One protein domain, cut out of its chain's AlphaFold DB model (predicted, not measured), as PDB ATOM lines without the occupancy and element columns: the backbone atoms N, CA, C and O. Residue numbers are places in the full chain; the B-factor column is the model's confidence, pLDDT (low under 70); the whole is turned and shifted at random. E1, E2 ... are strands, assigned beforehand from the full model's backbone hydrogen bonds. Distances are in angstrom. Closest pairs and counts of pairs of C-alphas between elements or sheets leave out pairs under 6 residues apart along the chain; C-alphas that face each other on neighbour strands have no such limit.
ATOM      1  N   ASP A   3       1.354 -16.606 -42.947       93.25
ATOM      2  CA  ASP A   3       1.803 -15.219 -43.025       93.25
ATOM      3  C   ASP A   3       3.330 -15.111 -42.975       93.25
ATOM      4  O   ASP A   3       4.046 -16.058 -42.638       93.25
ATOM      5  N   ILE A   4       3.846 -13.942 -43.349       95.44
ATOM      6  CA  ILE A   4       5.287 -13.695 -43.357       95.44
ATOM      7  C   ILE A   4       5.822 -13.679 -41.922       95.44
ATOM      8  O   ILE A   4       5.374 -12.882 -41.092       95.44
ATOM      9  N   HIS A   5       6.799 -14.540 -41.650       95.19
ATOM     10  CA  HIS A   5       7.400 -14.712 -40.333       95.19
ATOM     11  C   HIS A   5       8.874 -15.116 -40.409       95.19
ATOM     12  O   HIS A   5       9.352 -15.618 -41.427       95.19
ATOM     13  N   CYS A   6       9.581 -14.918 -39.303       95.44
ATOM     14  CA  CYS A   6      10.780 -15.675 -38.966       95.44
ATOM     15  C   CYS A   6      10.386 -16.790 -38.005       95.44
ATOM     16  O   CYS A   6       9.480 -16.636 -37.186       95.44
ATOM     17  N   ASP A   7      11.070 -17.915 -38.105       95.94
ATOM     18  CA  ASP A   7      10.747 -19.094 -37.318       95.94
ATOM     19  C   ASP A   7      11.199 -18.979 -35.857       95.94
ATOM     20  O   ASP A   7      12.021 -18.136 -35.501       95.94
ATOM     21  N   GLY A   8      10.673 -19.861 -35.003       95.25
ATOM     22  CA  GLY A   8      11.154 -19.972 -33.627       95.25
ATOM     23  C   GLY A   8      12.620 -20.403 -33.572       95.25
ATOM     24  O   GLY A   8      13.044 -21.300 -34.306       95.25
ATOM     25  N   ASN A   9      13.391 -19.774 -32.689       95.69
ATOM     26  CA  ASN A   9      14.845 -19.924 -32.662       95.69
ATOM     27  C   ASN A   9      15.348 -21.047 -31.733       95.69
ATOM     28  O   ASN A   9      16.532 -21.386 -31.787       95.69
ATOM     29  N   TRP A  10      14.482 -21.642 -30.906       96.50
ATOM     30  CA  TRP A  10      14.874 -22.533 -29.809       96.50
ATOM     31  C   TRP A  10      13.971 -23.764 -29.689       96.50
ATOM     32  O   TRP A  10      12.758 -23.683 -29.888       96.50
ATOM     33  N   HIS A  11      14.565 -24.904 -29.337       96.38
ATOM     34  CA  HIS A  11      13.848 -26.137 -29.018       96.38
ATOM     35  C   HIS A  11      14.006 -26.486 -27.535       96.38
ATOM     36  O   HIS A  11      15.045 -27.007 -27.123       96.38
ATOM     37  N   ASP A  12      12.950 -26.249 -26.752       94.25
ATOM     38  CA  ASP A  12      12.971 -26.329 -25.284       94.25
ATOM     39  C   ASP A  12      13.480 -27.679 -24.755       94.25
ATOM     40  O   ASP A  12      14.407 -27.710 -23.953       94.25
ATOM     41  N   ALA A  13      12.941 -28.801 -25.243       95.62
ATOM     42  CA  ALA A  13      13.261 -30.120 -24.686       95.62
ATOM     43  C   ALA A  13      14.700 -30.594 -24.965       95.62
ATOM     44  O   ALA A  13      15.197 -31.472 -24.272       95.62
ATOM     45  N   MET A  14      15.366 -30.028 -25.976       96.38
ATOM     46  CA  MET A  14      16.746 -30.395 -26.336       96.38
ATOM     47  C   MET A  14      17.756 -29.307 -25.958       96.38
ATOM     48  O   MET A  14      18.953 -29.547 -26.058       96.38
ATOM     49  N   ALA A  15      17.292 -28.118 -25.563       96.25
ATOM     50  CA  ALA A  15      18.120 -26.941 -25.327       96.25
ATOM     51  C   ALA A  15      19.075 -26.608 -26.498       96.25
ATOM     52  O   ALA A  15      20.282 -26.438 -26.324       96.25
ATOM     53  N   VAL A  16      18.528 -26.535 -27.717       97.69
ATOM     54  CA  VAL A  16      19.294 -26.269 -28.949       97.69
ATOM     55  C   VAL A  16      18.668 -25.163 -29.795       97.69
ATOM     56  O   VAL A  16      17.450 -24.976 -29.816       97.69
ATOM     57  N   HIS A  17      19.515 -24.465 -30.551       97.25
ATOM     58  CA  HIS A  17      19.119 -23.392 -31.460       97.25
ATOM     59  C   HIS A  17      18.780 -23.926 -32.850       97.25
ATOM     60  O   HIS A  17      19.544 -24.722 -33.404       97.25
ATOM     61  N   ARG A  18      17.670 -23.467 -33.440       97.19
ATOM     62  CA  ARG A  18      17.305 -23.796 -34.826       97.19
ATOM     63  C   ARG A  18      18.277 -23.119 -35.794       97.19
ATOM     64  O   ARG A  18      18.643 -21.962 -35.601       97.19
ATOM     65  N   ARG A  19      18.695 -23.844 -36.834       96.50
ATOM     66  CA  ARG A  19      19.690 -23.391 -37.820       96.50
ATOM     67  C   ARG A  19      19.179 -23.407 -39.236       96.50
ATOM     68  O   ARG A  19      19.353 -22.428 -39.952       96.50
ATOM     69  N   LEU A  20      18.571 -24.516 -39.635       97.38
ATOM     70  CA  LEU A  20      18.136 -24.720 -41.006       97.38
ATOM     71  C   LEU A  20      16.697 -25.192 -41.035       97.38
ATOM     72  O   LEU A  20      16.287 -26.025 -40.220       97.38
ATOM     73  N   ASN A  21      16.001 -24.717 -42.056       98.06
ATOM     74  CA  ASN A  21      14.747 -25.271 -42.511       98.06
ATOM     75  C   ASN A  21      14.982 -25.970 -43.846       98.06
ATOM     76  O   ASN A  21      15.608 -25.417 -44.756       98.06
ATOM     77  N   VAL A  22      14.439 -27.175 -43.964       98.56
ATOM     78  CA  VAL A  22      14.371 -27.916 -45.220       98.56
ATOM     79  C   VAL A  22      12.909 -28.173 -45.524       98.56
ATOM     80  O   VAL A  22      12.191 -28.725 -44.697       98.56
ATOM     81  N   ILE A  23      12.467 -27.778 -46.712       98.50
ATOM     82  CA  ILE A  23      11.108 -28.016 -47.190       98.50
ATOM     83  C   ILE A  23      11.194 -28.838 -48.468       98.50
ATOM     84  O   ILE A  23      11.764 -28.378 -49.455       98.50
ATOM     85  N   LEU A  24      10.616 -30.035 -48.458       98.75
ATOM     86  CA  LEU A  24      10.458 -30.879 -49.639       98.75
ATOM     87  C   LEU A  24       8.998 -30.857 -50.088       98.75
ATOM     88  O   LEU A  24       8.104 -31.210 -49.323       98.75
ATOM     89  N   TYR A  25       8.760 -30.460 -51.333       98.62
ATOM     90  CA  TYR A  25       7.428 -30.389 -51.926       98.62
ATOM     91  C   TYR A  25       7.044 -31.685 -52.642       98.62
ATOM     92  O   TYR A  25       7.809 -32.218 -53.444       98.62
ATOM     93  N   LEU A  26       5.825 -32.162 -52.375       98.38
ATOM     94  CA  LEU A  26       5.286 -33.440 -52.859       98.38
ATOM     95  C   LEU A  26       3.999 -33.210 -53.667       98.38
ATOM     96  O   LEU A  26       2.932 -33.719 -53.327       98.38
ATOM     97  N   ASN A  27       4.092 -32.367 -54.698       98.06
ATOM     98  CA  ASN A  27       2.947 -31.834 -55.444       98.06
ATOM     99  C   ASN A  27       3.007 -32.193 -56.942       98.06
ATOM    100  O   ASN A  27       3.297 -31.316 -57.765       98.06
ATOM    101  N   PRO A  28       2.803 -33.468 -57.328       97.38
ATOM    102  CA  PRO A  28       2.710 -33.857 -58.735       97.38
ATOM    103  C   PRO A  28       1.627 -33.040 -59.448       97.38
ATOM    104  O   PRO A  28       0.542 -32.856 -58.910       97.38
ATOM    105  N   GLY A  29       1.940 -32.523 -60.639       97.00
ATOM    106  CA  GLY A  29       0.986 -31.756 -61.448       97.00
ATOM    107  C   GLY A  29       0.670 -30.340 -60.948       97.00
ATOM    108  O   GLY A  29      -0.254 -29.728 -61.475       97.00
ATOM    109  N   TRP A  30       1.414 -29.808 -59.965       98.19
ATOM    110  CA  TRP A  30       1.154 -28.464 -59.436       98.19
ATOM    111  C   TRP A  30       1.215 -27.396 -60.529       98.19
ATOM    112  O   TRP A  30       2.245 -27.237 -61.188       98.19
ATOM    113  N   GLN A  31       0.133 -26.631 -60.671       97.62
ATOM    114  CA  GLN A  31       0.045 -25.543 -61.638       97.62
ATOM    115  C   GLN A  31       0.463 -24.219 -61.009       97.62
ATOM    116  O   GLN A  31       0.114 -23.911 -59.868       97.62
ATOM    117  N   GLU A  32       1.189 -23.395 -61.762       94.94
ATOM    118  CA  GLU A  32       1.659 -22.104 -61.258       94.94
ATOM    119  C   GLU A  32       0.502 -21.156 -60.899       94.94
ATOM    120  O   GLU A  32       0.562 -20.457 -59.885       94.94
ATOM    121  N   SER A  33      -0.597 -21.219 -61.657       96.94
ATOM    122  CA  SER A  33      -1.826 -20.449 -61.423       96.94
ATOM    123  C   SER A  33      -2.509 -20.752 -60.084       96.94
ATOM    124  O   SER A  33      -3.259 -19.918 -59.576       96.94
ATOM    125  N   TRP A  34      -2.227 -21.905 -59.467       97.62
ATOM    126  CA  TRP A  34      -2.757 -22.256 -58.145       97.62
ATOM    127  C   TRP A  34      -2.057 -21.513 -57.000       97.62
ATOM    128  O   TRP A  34      -2.538 -21.530 -55.864       97.62
ATOM    129  N   GLY A  35      -0.932 -20.844 -57.273       97.19
ATOM    130  CA  GLY A  35      -0.190 -20.074 -56.281       97.19
ATOM    131  C   GLY A  35       0.530 -20.955 -55.253       97.19
ATOM    132  O   GLY A  35       1.090 -22.005 -55.575       97.19
ATOM    133  N   GLY A  36       0.576 -20.500 -53.995       96.62
ATOM    134  CA  GLY A  36       1.216 -21.241 -52.897       96.62
ATOM    135  C   GLY A  36       2.747 -21.201 -52.878       96.62
ATOM    136  O   GLY A  36       3.380 -22.020 -52.203       96.62
ATOM    137  N   GLY A  37       3.357 -20.272 -53.617       97.94
ATOM    138  CA  GLY A  37       4.801 -20.065 -53.596       97.94
ATOM    139  C   GLY A  37       5.308 -19.685 -52.204       97.94
ATOM    140  O   GLY A  37       4.684 -18.889 -51.508       97.94
ATOM    141  N   LEU A  38       6.448 -20.255 -51.812       98.31
ATOM    142  CA  LEU A  38       7.210 -19.799 -50.654       98.31
ATOM    143  C   LEU A  38       7.889 -18.480 -51.006       98.31
ATOM    144  O   LEU A  38       8.729 -18.429 -51.903       98.31
ATOM    145  N   GLU A  39       7.507 -17.425 -50.311       98.12
ATOM    146  CA  GLU A  39       8.084 -16.098 -50.434       98.12
ATOM    147  C   GLU A  39       9.205 -15.909 -49.419       98.12
ATOM    148  O   GLU A  39       9.068 -16.324 -48.272       98.12
ATOM    149  N   PHE A  40      10.277 -15.242 -49.839       97.94
ATOM    150  CA  PHE A  40      11.361 -14.744 -49.002       97.94
ATOM    151  C   PHE A  40      11.406 -13.229 -49.118       97.94
ATOM    152  O   PHE A  40      11.481 -12.687 -50.225       97.94
ATOM    153  N   TRP A  41      11.351 -12.553 -47.980       96.94
ATOM    154  CA  TRP A  41      11.271 -11.101 -47.883       96.94
ATOM    155  C   TRP A  41      12.594 -10.520 -47.387       96.94
ATOM    156  O   TRP A  41      13.412 -11.218 -46.787       96.94
ATOM    157  N   ASP A  42      12.832  -9.241 -47.673       94.25
ATOM    158  CA  ASP A  42      13.979  -8.547 -47.085       94.25
ATOM    159  C   ASP A  42      13.807  -8.317 -45.574       94.25
ATOM    160  O   ASP A  42      12.708  -8.396 -45.022       94.25
ATOM    161  N   ARG A  43      14.921  -7.993 -44.903       92.00
ATOM    162  CA  ARG A  43      14.963  -7.761 -43.451       92.00
ATOM    163  C   ARG A  43      14.066  -6.607 -42.991       92.00
ATOM    164  O   ARG A  43      13.688  -6.572 -41.826       92.00
ATOM    165  N   LYS A  44      13.772  -5.651 -43.880       90.50
ATOM    166  CA  LYS A  44      12.940  -4.475 -43.594       90.50
ATOM    167  C   LYS A  44      11.455  -4.732 -43.857       90.50
ATOM    168  O   LYS A  44      10.637  -3.862 -43.577       90.50
ATOM    169  N   LEU A  45      11.104  -5.915 -44.368       90.12
ATOM    170  CA  LEU A  45       9.747  -6.290 -44.761       90.12
ATOM    171  C   LEU A  45       9.133  -5.335 -45.800       90.12
ATOM    172  O   LEU A  45       7.909  -5.162 -45.844       90.12
ATOM    173  N   GLU A  46       9.974  -4.741 -46.650       91.38
ATOM    174  CA  GLU A  46       9.568  -3.794 -47.697       91.38
ATOM    175  C   GLU A  46       9.070  -4.519 -48.953       91.38
ATOM    176  O   GLU A  46       8.195  -4.016 -49.656       91.38
ATOM    177  N   GLY A  47       9.558  -5.735 -49.216       93.00
ATOM    178  CA  GLY A  47       9.061  -6.533 -50.329       93.00
ATOM    179  C   GLY A  47       9.545  -7.977 -50.363       93.00
ATOM    180  O   GLY A  47      10.546  -8.355 -49.749       93.00
ATOM    181  N   CYS A  48       8.822  -8.783 -51.143       96.25
ATOM    182  CA  CYS A  48       9.242 -10.124 -51.523       96.25
ATOM    183  C   CYS A  48      10.431 -10.028 -52.489       96.25
ATOM    184  O   CYS A  48      10.361  -9.358 -53.520       96.25
ATOM    185  N   ARG A  49      11.534 -10.695 -52.152       97.56
ATOM    186  CA  ARG A  49      12.769 -10.731 -52.949       97.56
ATOM    187  C   ARG A  49      12.896 -12.004 -53.766       97.56
ATOM    188  O   ARG A  49      13.535 -11.995 -54.814       97.56
ATOM    189  N   LYS A  50      12.294 -13.101 -53.305       97.69
ATOM    190  CA  LYS A  50      12.292 -14.374 -54.026       97.69
ATOM    191  C   LYS A  50      11.015 -15.145 -53.738       97.69
ATOM    192  O   LYS A  50      10.583 -15.222 -52.595       97.69
ATOM    193  N   LYS A  51      10.453 -15.767 -54.771       97.94
ATOM    194  CA  LYS A  51       9.299 -16.662 -54.673       97.94
ATOM    195  C   LYS A  51       9.658 -18.010 -55.285       97.94
ATOM    196  O   LYS A  51      10.216 -18.056 -56.378       97.94
ATOM    197  N   ILE A  52       9.371 -19.100 -54.579       98.31
ATOM    198  CA  ILE A  52       9.649 -20.464 -55.035       98.31
ATOM    199  C   ILE A  52       8.346 -21.255 -55.067       98.31
ATOM    200  O   ILE A  52       7.735 -21.505 -54.030       98.31
ATOM    201  N   MET A  53       7.933 -21.673 -56.263       98.19
ATOM    202  CA  MET A  53       6.724 -22.479 -56.436       98.19
ATOM    203  C   MET A  53       6.903 -23.888 -55.860       98.19
ATOM    204  O   MET A  53       7.990 -24.463 -56.028       98.19
ATOM    205  N   PRO A  54       5.864 -24.463 -55.222       98.06
ATOM    206  CA  PRO A  54       5.943 -25.723 -54.496       98.06
ATOM    207  C   PRO A  54       5.837 -26.931 -55.441       98.06
ATOM    208  O   PRO A  54       4.998 -27.802 -55.245       98.06
ATOM    209  N   LEU A  55       6.655 -26.974 -56.494       98.31
ATOM    210  CA  LEU A  55       6.603 -28.029 -57.512       98.31
ATOM    211  C   LEU A  55       7.012 -29.393 -56.940       98.31
ATOM    212  O   LEU A  55       7.795 -29.462 -55.994       98.31
ATOM    213  N   ASN A  56       6.521 -30.478 -57.541       98.38
ATOM    214  CA  ASN A  56       6.882 -31.832 -57.128       98.38
ATOM    215  C   ASN A  56       8.398 -32.057 -57.079       98.38
ATOM    216  O   ASN A  56       9.119 -31.618 -57.974       98.38
ATOM    217  N   ASN A  57       8.858 -32.798 -56.069       98.00
ATOM    218  CA  ASN A  57      10.259 -33.173 -55.876       98.00
ATOM    219  C   ASN A  57      11.224 -31.972 -55.775       98.00
ATOM    220  O   ASN A  57      12.423 -32.090 -56.024       98.00
ATOM    221  N   ARG A  58      10.707 -30.789 -55.418       98.50
ATOM    222  CA  ARG A  58      11.526 -29.605 -55.167       98.50
ATOM    223  C   ARG A  58      11.857 -29.504 -53.689       98.50
ATOM    224  O   ARG A  58      10.957 -29.402 -52.858       98.50
ATOM    225  N   MET A  59      13.149 -29.452 -53.385       98.69
ATOM    226  CA  MET A  59      13.657 -29.147 -52.054       98.69
ATOM    227  C   MET A  59      14.113 -27.689 -51.979       98.69
ATOM    228  O   MET A  59      14.812 -27.200 -52.866       98.69
ATOM    229  N   VAL A  60      13.733 -27.001 -50.908       98.56
ATOM    230  CA  VAL A  60      14.241 -25.677 -50.552       98.56
ATOM    231  C   VAL A  60      14.930 -25.790 -49.203       98.56
ATOM    232  O   VAL A  60      14.318 -26.223 -48.230       98.56
ATOM    233  N   VAL A  61      16.197 -25.393 -49.156       98.50
ATOM    234  CA  VAL A  61      17.006 -25.360 -47.935       98.50
ATOM    235  C   VAL A  61      17.405 -23.920 -47.674       98.50
ATOM    236  O   VAL A  61      17.871 -23.232 -48.585       98.50
ATOM    237  N   PHE A  62      17.217 -23.456 -46.445       97.81
ATOM    238  CA  PHE A  62      17.611 -22.111 -46.052       97.81
ATOM    239  C   PHE A  62      17.997 -22.055 -44.578       97.81
ATOM    240  O   PHE A  62      17.487 -22.810 -43.747       97.81
ATOM    241  N   VAL A  63      18.915 -21.140 -44.266       95.88
ATOM    242  CA  VAL A  63      19.220 -20.764 -42.885       95.88
ATOM    243  C   VAL A  63      18.008 -20.053 -42.307       95.88
ATOM    244  O   VAL A  63      17.394 -19.234 -42.986       95.88
ATOM    245  N   THR A  64      17.679 -20.364 -41.061       93.00
ATOM    246  CA  THR A  64      16.647 -19.656 -40.308       93.00
ATOM    247  C   THR A  64      17.301 -18.761 -39.269       93.00
ATOM    248  O   THR A  64      18.117 -19.219 -38.471       93.00
ATOM    249  N   ASN A  65      16.985 -17.471 -39.300       94.69
ATOM    250  CA  ASN A  65      17.383 -16.478 -38.317       94.69
ATOM    251  C   ASN A  65      16.307 -15.424 -38.085       94.69
ATOM    252  O   ASN A  65      15.250 -15.465 -38.710       94.69
ATOM    253  N   ASP A  66      16.552 -14.493 -37.168       95.50
ATOM    254  CA  ASP A  66      15.527 -13.527 -36.761       95.50
ATOM    255  C   ASP A  66      15.214 -12.501 -37.872       95.50
ATOM    256  O   ASP A  66      14.306 -11.682 -37.738       95.50
ATOM    257  N   TYR A  67      15.921 -12.584 -39.005       94.75
ATOM    258  CA  TYR A  67      15.748 -11.766 -40.201       94.75
ATOM    259  C   TYR A  67      15.342 -12.563 -41.452       94.75
ATOM    260  O   TYR A  67      15.166 -11.968 -42.518       94.75
ATOM    261  N   THR A  68      15.221 -13.894 -41.378       95.69
ATOM    262  CA  THR A  68      14.844 -14.736 -42.527       95.69
ATOM    263  C   THR A  68      13.329 -14.801 -42.673       95.69
ATOM    264  O   THR A  68      12.702 -15.831 -42.409       95.69
ATOM    265  N   PHE A  69      12.738 -13.686 -43.091       96.69
ATOM    266  CA  PHE A  69      11.297 -13.584 -43.273       96.69
ATOM    267  C   PHE A  69      10.825 -14.406 -44.467       96.69
ATOM    268  O   PHE A  69      11.275 -14.208 -45.599       96.69
ATOM    269  N   HIS A  70       9.890 -15.316 -44.210       97.44
ATOM    270  CA  HIS A  70       9.325 -16.188 -45.224       97.44
ATOM    271  C   HIS A  70       7.865 -16.550 -44.938       97.44
ATOM    272  O   HIS A  70       7.365 -16.369 -43.832       97.44
ATOM    273  N   GLY A  71       7.157 -17.044 -45.951       96.12
ATOM    274  CA  GLY A  71       5.777 -17.508 -45.800       96.12
ATOM    275  C   GLY A  71       5.105 -17.807 -47.135       96.12
ATOM    276  O   GLY A  71       5.728 -17.729 -48.190       96.12
ATOM    277  N   HIS A  72       3.821 -18.151 -47.096       95.12
ATOM    278  CA  HIS A  72       2.952 -18.193 -48.272       95.12
ATOM    279  C   HIS A  72       1.634 -17.466 -47.922       95.12
ATOM    280  O   HIS A  72       0.634 -18.089 -47.549       95.12
ATOM    281  N   PRO A  73       1.647 -16.122 -47.947       93.06
ATOM    282  CA  PRO A  73       0.560 -15.331 -47.371       93.06
ATOM    283  C   PRO A  73      -0.703 -15.356 -48.238       93.06
ATOM    284  O   PRO A  73      -1.807 -15.219 -47.727       93.06
ATOM    285  N   ALA A  74      -0.562 -15.567 -49.550       93.00
ATOM    286  CA  ALA A  74      -1.705 -15.657 -50.449       93.00
ATOM    287  C   ALA A  74      -2.465 -16.992 -50.275       93.00
ATOM    288  O   ALA A  74      -1.827 -18.045 -50.108       93.00
ATOM    289  N   PRO A  75      -3.811 -16.975 -50.354       94.19
ATOM    290  CA  PRO A  75      -4.612 -18.193 -50.413       94.19
ATOM    291  C   PRO A  75      -4.244 -19.034 -51.637       94.19
ATOM    292  O   PRO A  75      -3.695 -18.537 -52.623       94.19
ATOM    293  N   LEU A  76      -4.510 -20.336 -51.547       96.62
ATOM    294  CA  LEU A  76      -4.343 -21.242 -52.678       96.62
ATOM    295  C   LEU A  76      -5.560 -21.132 -53.592       96.62
ATOM    296  O   LEU A  76      -6.682 -21.027 -53.104       96.62
ATOM    297  N   ASN A  77      -5.320 -21.235 -54.895       96.62
ATOM    298  CA  ASN A  77      -6.364 -21.293 -55.920       96.62
ATOM    299  C   ASN A  77      -6.453 -22.695 -56.551       96.62
ATOM    300  O   ASN A  77      -6.874 -22.831 -57.699       96.62
ATOM    301  N   CYS A  78      -5.972 -23.731 -55.854       96.50
ATOM    302  CA  CYS A  78      -6.079 -25.106 -56.334       96.50
ATOM    303  C   CYS A  78      -7.524 -25.620 -56.197       96.50
ATOM    304  O   CYS A  78      -8.267 -25.128 -55.343       96.50
ATOM    305  N   PRO A  79      -7.934 -26.607 -57.014       96.94
ATOM    306  CA  PRO A  79      -9.216 -27.286 -56.850       96.94
ATOM    307  C   PRO A  79      -9.393 -27.880 -55.447       96.94
ATOM    308  O   PRO A  79      -8.416 -28.204 -54.779       96.94
ATOM    309  N   GLU A  80     -10.640 -28.093 -55.028       94.81
ATOM    310  CA  GLU A  80     -10.983 -28.597 -53.685       94.81
ATOM    311  C   GLU A  80     -10.364 -29.969 -53.357       94.81
ATOM    312  O   GLU A  80     -10.038 -30.250 -52.208       94.81
ATOM    313  N   HIS A  81     -10.153 -30.812 -54.371       95.31
ATOM    314  CA  HIS A  81      -9.532 -32.133 -54.227       95.31
ATOM    315  C   HIS A  81      -7.995 -32.105 -54.279       95.31
ATOM    316  O   HIS A  81      -7.358 -33.146 -54.130       95.31
ATOM    317  N   GLU A  82      -7.389 -30.935 -54.484       96.62
ATOM    318  CA  GLU A  82      -5.942 -30.750 -54.506       96.62
ATOM    319  C   GLU A  82      -5.449 -30.075 -53.227       96.62
ATOM    320  O   GLU A  82      -6.116 -29.237 -52.624       96.62
ATOM    321  N   SER A  83      -4.235 -30.423 -52.802       95.88
ATOM    322  CA  SER A  83      -3.626 -29.827 -51.612       95.88
ATOM    323  C   SER A  83      -2.135 -29.585 -51.788       95.88
ATOM    324  O   SER A  83      -1.410 -30.382 -52.388       95.88
ATOM    325  N   ARG A  84      -1.658 -28.468 -51.223       97.50
ATOM    326  CA  ARG A  84      -0.229 -28.143 -51.166       97.50
ATOM    327  C   ARG A  84       0.443 -28.976 -50.077       97.50
ATOM    328  O   ARG A  84       0.395 -28.627 -48.899       97.50
ATOM    329  N   ARG A  85       1.114 -30.046 -50.483       97.69
ATOM    330  CA  ARG A  85       1.810 -31.007 -49.627       97.69
ATOM    331  C   ARG A  85       3.297 -30.683 -49.518       97.69
ATOM    332  O   ARG A  85       3.966 -30.348 -50.502       97.69
ATOM    333  N   SER A  86       3.827 -30.811 -48.309       97.69
ATOM    334  CA  SER A  86       5.257 -30.679 -48.040       97.69
ATOM    335  C   SER A  86       5.676 -31.467 -46.808       97.69
ATOM    336  O   SER A  86       4.909 -31.559 -45.852       97.69
ATOM    337  N   LEU A  87       6.920 -31.935 -46.802       98.44
ATOM    338  CA  LEU A  87       7.633 -32.344 -45.596       98.44
ATOM    339  C   LEU A  87       8.537 -31.195 -45.158       98.44
ATOM    340  O   LEU A  87       9.265 -30.640 -45.982       98.44
ATOM    341  N   ILE A  88       8.479 -30.835 -43.878       97.62
ATOM    342  CA  ILE A  88       9.316 -29.784 -43.297       97.62
ATOM    343  C   ILE A  88      10.214 -30.420 -42.244       97.62
ATOM    344  O   ILE A  88       9.728 -31.113 -41.351       97.62
ATOM    345  N   LEU A  89      11.517 -30.177 -42.356       98.00
ATOM    346  CA  LEU A  89      12.525 -30.635 -41.413       98.00
ATOM    347  C   LEU A  89      13.256 -29.437 -40.815       98.00
ATOM    348  O   LEU A  89      13.542 -28.452 -41.502       98.00
ATOM    349  N   TYR A  90      13.595 -29.567 -39.538       97.38
ATOM    350  CA  TYR A  90      14.290 -28.548 -38.767       97.38
ATOM    351  C   TYR A  90      15.590 -29.125 -38.224       97.38
ATOM    352  O   TYR A  90      15.582 -30.177 -37.584       97.38
ATOM    353  N   TYR A  91      16.693 -28.418 -38.447       97.69
ATOM    354  CA  TYR A  91      18.012 -28.816 -37.959       97.69
ATOM    355  C   TYR A  91      18.498 -27.827 -36.908       97.69
ATOM    356  O   TYR A  91      18.294 -26.617 -37.039       97.69
ATOM    357  N   TYR A  92      19.150 -28.352 -35.873       97.81
ATOM    358  CA  TYR A  92      19.512 -27.607 -34.674       97.81
ATOM    359  C   TYR A  92      20.974 -27.828 -34.278       97.81
ATOM    360  O   TYR A  92      21.578 -28.838 -34.632       97.81
ATOM    361  N   THR A  93      21.528 -26.897 -33.502       97.31
ATOM    362  CA  THR A  93      22.856 -27.019 -32.875       97.31
ATOM    363  C   THR A  93      22.824 -26.519 -31.436       97.31
ATOM    364  O   THR A  93      22.122 -25.552 -31.143       97.31
ATOM    365  N   SER A  94      23.667 -27.075 -30.566       96.81
ATOM    366  CA  SER A  94      23.879 -26.563 -29.202       96.81
ATOM    367  C   SER A  94      24.657 -25.243 -29.154       96.81
ATOM    368  O   SER A  94      24.519 -24.482 -28.203       96.81
ATOM    369  N   ARG A  95      25.463 -24.936 -30.181       95.50
ATOM    370  CA  ARG A  95      26.217 -23.678 -30.249       95.50
ATOM    371  C   ARG A  95      25.257 -22.478 -30.312       95.50
ATOM    372  O   ARG A  95      24.343 -22.524 -31.143       95.50
ATOM    373  N   PRO A  96      25.493 -21.400 -29.536       92.44
ATOM    374  CA  PRO A  96      24.737 -20.154 -29.639       92.44
ATOM    375  C   PRO A  96      24.776 -19.539 -31.033       92.44
ATOM    376  O   PRO A  96      25.711 -19.747 -31.807       92.44
ATOM    377  N   ARG A  97      23.720 -18.796 -31.369       94.06
ATOM    378  CA  ARG A  97      23.649 -18.007 -32.605       94.06
ATOM    379  C   ARG A  97      24.676 -16.873 -32.577       94.06
ATOM    380  O   ARG A  97      25.028 -16.400 -31.499       94.06
ATOM    381  N   THR A  98      25.148 -16.441 -33.740       94.69
ATOM    382  CA  THR A  98      26.009 -15.254 -33.833       94.69
ATOM    383  C   THR A  98      25.172 -13.979 -33.719       94.69
ATOM    384  O   THR A  98      23.969 -13.990 -33.973       94.69
ATOM    385  N   ALA A  99      25.793 -12.869 -33.313       93.25
ATOM    386  CA  ALA A  99      25.079 -11.613 -33.058       93.25
ATOM    387  C   ALA A  99      24.363 -11.057 -34.304       93.25
ATOM    388  O   ALA A  99      23.331 -10.410 -34.183       93.25
ATOM    389  N   ASP A 100      24.867 -11.342 -35.504       94.69
ATOM    390  CA  ASP A 100      24.275 -10.925 -36.780       94.69
ATOM    391  C   ASP A 100      23.040 -11.746 -37.203       94.69
ATOM    392  O   ASP A 100      22.355 -11.383 -38.164       94.69
ATOM    393  N   GLU A 101      22.734 -12.827 -36.480       93.75
ATOM    394  CA  GLU A 101      21.548 -13.668 -36.666       93.75
ATOM    395  C   GLU A 101      20.415 -13.361 -35.670       93.75
ATOM    396  O   GLU A 101      19.323 -13.920 -35.813       93.75
ATOM    397  N   VAL A 102      20.676 -12.535 -34.650       93.88
ATOM    398  CA  VAL A 102      19.804 -12.357 -33.480       93.88
ATOM    399  C   VAL A 102      19.257 -10.936 -33.428       93.88
ATOM    400  O   VAL A 102      20.001  -9.978 -33.242       93.88
ATOM    401  N   ALA A 103      17.937 -10.811 -33.524       92.50
ATOM    402  CA  ALA A 103      17.207  -9.581 -33.236       92.50
ATOM    403  C   ALA A 103      16.554  -9.629 -31.846       92.50
ATOM    404  O   ALA A 103      16.378  -8.587 -31.217       92.50
ATOM    405  N   VAL A 104      16.198 -10.827 -31.369       92.25
ATOM    406  CA  VAL A 104      15.583 -11.057 -30.058       92.25
ATOM    407  C   VAL A 104      16.456 -12.031 -29.274       92.25
ATOM    408  O   VAL A 104      16.618 -13.187 -29.654       92.25
ATOM    409  N   THR A 105      17.036 -11.558 -28.171       89.38
ATOM    410  CA  THR A 105      17.996 -12.336 -27.373       89.38
ATOM    411  C   THR A 105      17.361 -13.525 -26.660       89.38
ATOM    412  O   THR A 105      17.995 -14.573 -26.540       89.38
ATOM    413  N   ASP A 106      16.119 -13.377 -26.198       92.06
ATOM    414  CA  ASP A 106      15.404 -14.435 -25.488       92.06
ATOM    415  C   ASP A 106      14.849 -15.493 -26.463       92.06
ATOM    416  O   ASP A 106      14.457 -15.157 -27.587       92.06
ATOM    417  N   PRO A 107      14.748 -16.772 -26.049       94.06
ATOM    418  CA  PRO A 107      14.066 -17.799 -26.827       94.06
ATOM    419  C   PRO A 107      12.652 -17.377 -27.234       94.06
ATOM    420  O   PRO A 107      11.843 -16.978 -26.394       94.06
ATOM    421  N   HIS A 108      12.328 -17.517 -28.518       93.31
ATOM    422  CA  HIS A 108      11.034 -17.103 -29.052       93.31
ATOM    423  C   HIS A 108      10.450 -18.123 -30.033       93.31
ATOM    424  O   HIS A 108      11.155 -18.916 -30.664       93.31
ATOM    425  N   ARG A 109       9.120 -18.083 -30.169       91.81
ATOM    426  CA  ARG A 109       8.382 -18.763 -31.246       91.81
ATOM    427  C   ARG A 109       8.476 -17.937 -32.532       91.81
ATOM    428  O   ARG A 109       9.368 -17.115 -32.667       91.81
ATOM    429  N   ALA A 110       7.587 -18.132 -33.498       93.06
ATOM    430  CA  ALA A 110       7.637 -17.340 -34.721       93.06
ATOM    431  C   ALA A 110       7.499 -15.824 -34.442       93.06
ATOM    432  O   ALA A 110       6.658 -15.400 -33.636       93.06
ATOM    433  N   LEU A 111       8.335 -15.027 -35.115       92.88
ATOM    434  CA  LEU A 111       8.244 -13.567 -35.176       92.88
ATOM    435  C   LEU A 111       7.441 -13.201 -36.421       92.88
ATOM    436  O   LEU A 111       7.889 -13.456 -37.536       92.88
ATOM    437  N   TRP A 112       6.263 -12.613 -36.248       89.50
ATOM    438  CA  TRP A 112       5.343 -12.347 -37.355       89.50
ATOM    439  C   TRP A 112       5.428 -10.906 -37.838       89.50
ATOM    440  O   TRP A 112       5.643  -9.981 -37.050       89.50
ATOM    441  N   ARG A 113       5.165 -10.706 -39.130       79.56
ATOM    442  CA  ARG A 113       4.865  -9.388 -39.687       79.56
ATOM    443  C   ARG A 113       3.412  -9.018 -39.381       79.56
ATOM    444  O   ARG A 113       2.509  -9.454 -40.086       79.56
ATOM    445  N   ASN A 114       3.187  -8.135 -38.409       62.59
ATOM    446  CA  ASN A 114       1.878  -7.520 -38.172       62.59
ATOM    447  C   ASN A 114       1.907  -6.059 -38.618       62.59
ATOM    448  O   ASN A 114       2.512  -5.252 -37.933       62.59
ATOM    449  N   ARG A 115       1.284  -5.711 -39.757       47.97
ATOM    450  CA  ARG A 115       1.017  -4.319 -40.215       47.97
ATOM    451  C   ARG A 115       2.044  -3.251 -39.748       47.97
ATOM    452  O   ARG A 115       1.662  -2.228 -39.194       47.97
ATOM    453  N   GLY A 116       3.341  -3.489 -39.973       44.62
ATOM    454  CA  GLY A 116       4.420  -2.543 -39.641       44.62
ATOM    455  C   GLY A 116       5.170  -2.771 -38.318       44.62
ATOM    456  O   GLY A 116       6.066  -1.992 -38.010       44.62
ATOM    457  N   GLN A 117       4.870  -3.824 -37.554       46.38
ATOM    458  CA  GLN A 117       5.598  -4.197 -36.334       46.38
ATOM    459  C   GLN A 117       5.937  -5.696 -36.309       46.38
ATOM    460  O   GLN A 117       5.132  -6.545 -36.702       46.38
ATOM    461  N   VAL A 118       7.148  -6.014 -35.839       52.47
ATOM    462  CA  VAL A 118       7.577  -7.383 -35.526       52.47
ATOM    463  C   VAL A 118       7.183  -7.655 -34.081       52.47
ATOM    464  O   VAL A 118       7.785  -7.121 -33.154       52.47
ATOM    465  N   THR A 119       6.151  -8.466 -33.881       56.44
ATOM    466  CA  THR A 119       5.717  -8.882 -32.543       56.44
ATOM    467  C   THR A 119       6.087 -10.343 -32.343       56.44
ATOM    468  O   THR A 119       5.622 -11.209 -33.089       56.44
ATOM    469  N   GLY A 120       6.918 -10.633 -31.342       50.06
ATOM    470  CA  GLY A 120       7.141 -12.006 -30.901       50.06
ATOM    471  C   GLY A 120       5.918 -12.511 -30.142       50.06
ATOM    472  O   GLY A 120       5.420 -11.825 -29.249       50.06
ATOM    473  N   SER A 121       5.437 -13.709 -30.473       52.06
ATOM    474  CA  SER A 121       4.539 -14.414 -29.555       52.06
ATOM    475  C   SER A 121       5.377 -14.881 -28.362       52.06
ATOM    476  O   SER A 121       6.238 -15.755 -28.504       52.06
ATOM    477  N   ARG A 122       5.203 -14.222 -27.208       44.03
ATOM    478  CA  ARG A 122       5.828 -14.644 -25.945       44.03
ATOM    479  C   ARG A 122       5.184 -15.949 -25.462       44.03
ATOM    480  O   ARG A 122       4.056 -16.250 -25.853       44.03
TER     481      ARG A 122
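AT A GLANCE: This is residues 3 to 122 of the 123 residues of the protein "2OG-Fe(II) oxygenase" of Betaproteobacteria bacterium (UniProt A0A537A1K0). Two sheets of three strands stand partly face to face as two loosely formed walls: the long-stranded sheet E5-E2-E7, and across from its E5 side the shorter sheet E4-E3-E6. A third small sheet, E1-E8-E9, begins with E1 beside E6 and turns away from the long wall, ending in the hairpin E8 and E9. The printed part has 120 residues, with no named helix and nine named strands in chain order E1 to E9, and each sheet is antiparallel. The class is all strand, though only 48 residues are in named strands, and long loops make up much of the rest. The whole is compact, with a radius of gyration of the C-alphas of 15.3 A, and spans 42 by 32 by 22 A.

HOW THE PARTS SIT: In the long sheet, E2, residues 16 to 25, is the inner strand between E5, residues 58 to 63, and E7, residues 86 to 93. E2 bends by 54 degrees at residue 19. It is antiparallel to E7 at 159 degrees, with N 22 and O 89 at 2.9 A, and to E5 at 161 degrees, with N 60 and O 23 at 2.8 A. Residues 10 to 11 pair antiparallel with residues 16 to 17 of E2. In the second sheet, E3, residues 38 to 41, forms a hairpin with E4, residues 48 to 52, where N 40 and O 50 are 2.8 A apart. On its other side is E6, residues 70 to 72, with N 39 and O 71 at 2.8 A. E3 and E5 are apart, and so are E2 and E6. E4 and E5 are only just apart, their closest C-alphas 8.3 A from each other. The closest C-alphas of E6 and E1, residues 3 to 6, are those of Gly 71 and Ile 4, 4.6 A apart. E1 is antiparallel to E8, residues 111 to 114, with N 6 and O 111 at 2.9 A. E8 forms a hairpin with E9, residues 117 to 120, where N 117 and O 114 are 2.8 A apart.

IN THESE COORDINATES: E2 is 26.2 A long, from C-alpha 16 at (19.294, -26.269, -28.949) to C-alpha 25 at (7.428, -30.389, -51.926). E7 measures 23.5 A, E5 17.0 A and E4 10.9 A. E1 begins at C-alpha 3, (1.803, -15.219, -43.025), and E9 ends at C-alpha 120, (7.141, -12.006, -30.901).

THE WHOLE: The C-alphas farthest apart are those of His 81 and Ala 99, 45.5 A. The printed part has no cut. The long links are E2 to E3, E6 to E7 and E7 to E8, with 12, 13 and 17 residues. The mean pLDDT of the printed part is 92.4, and residues 114 to 122 are under 70.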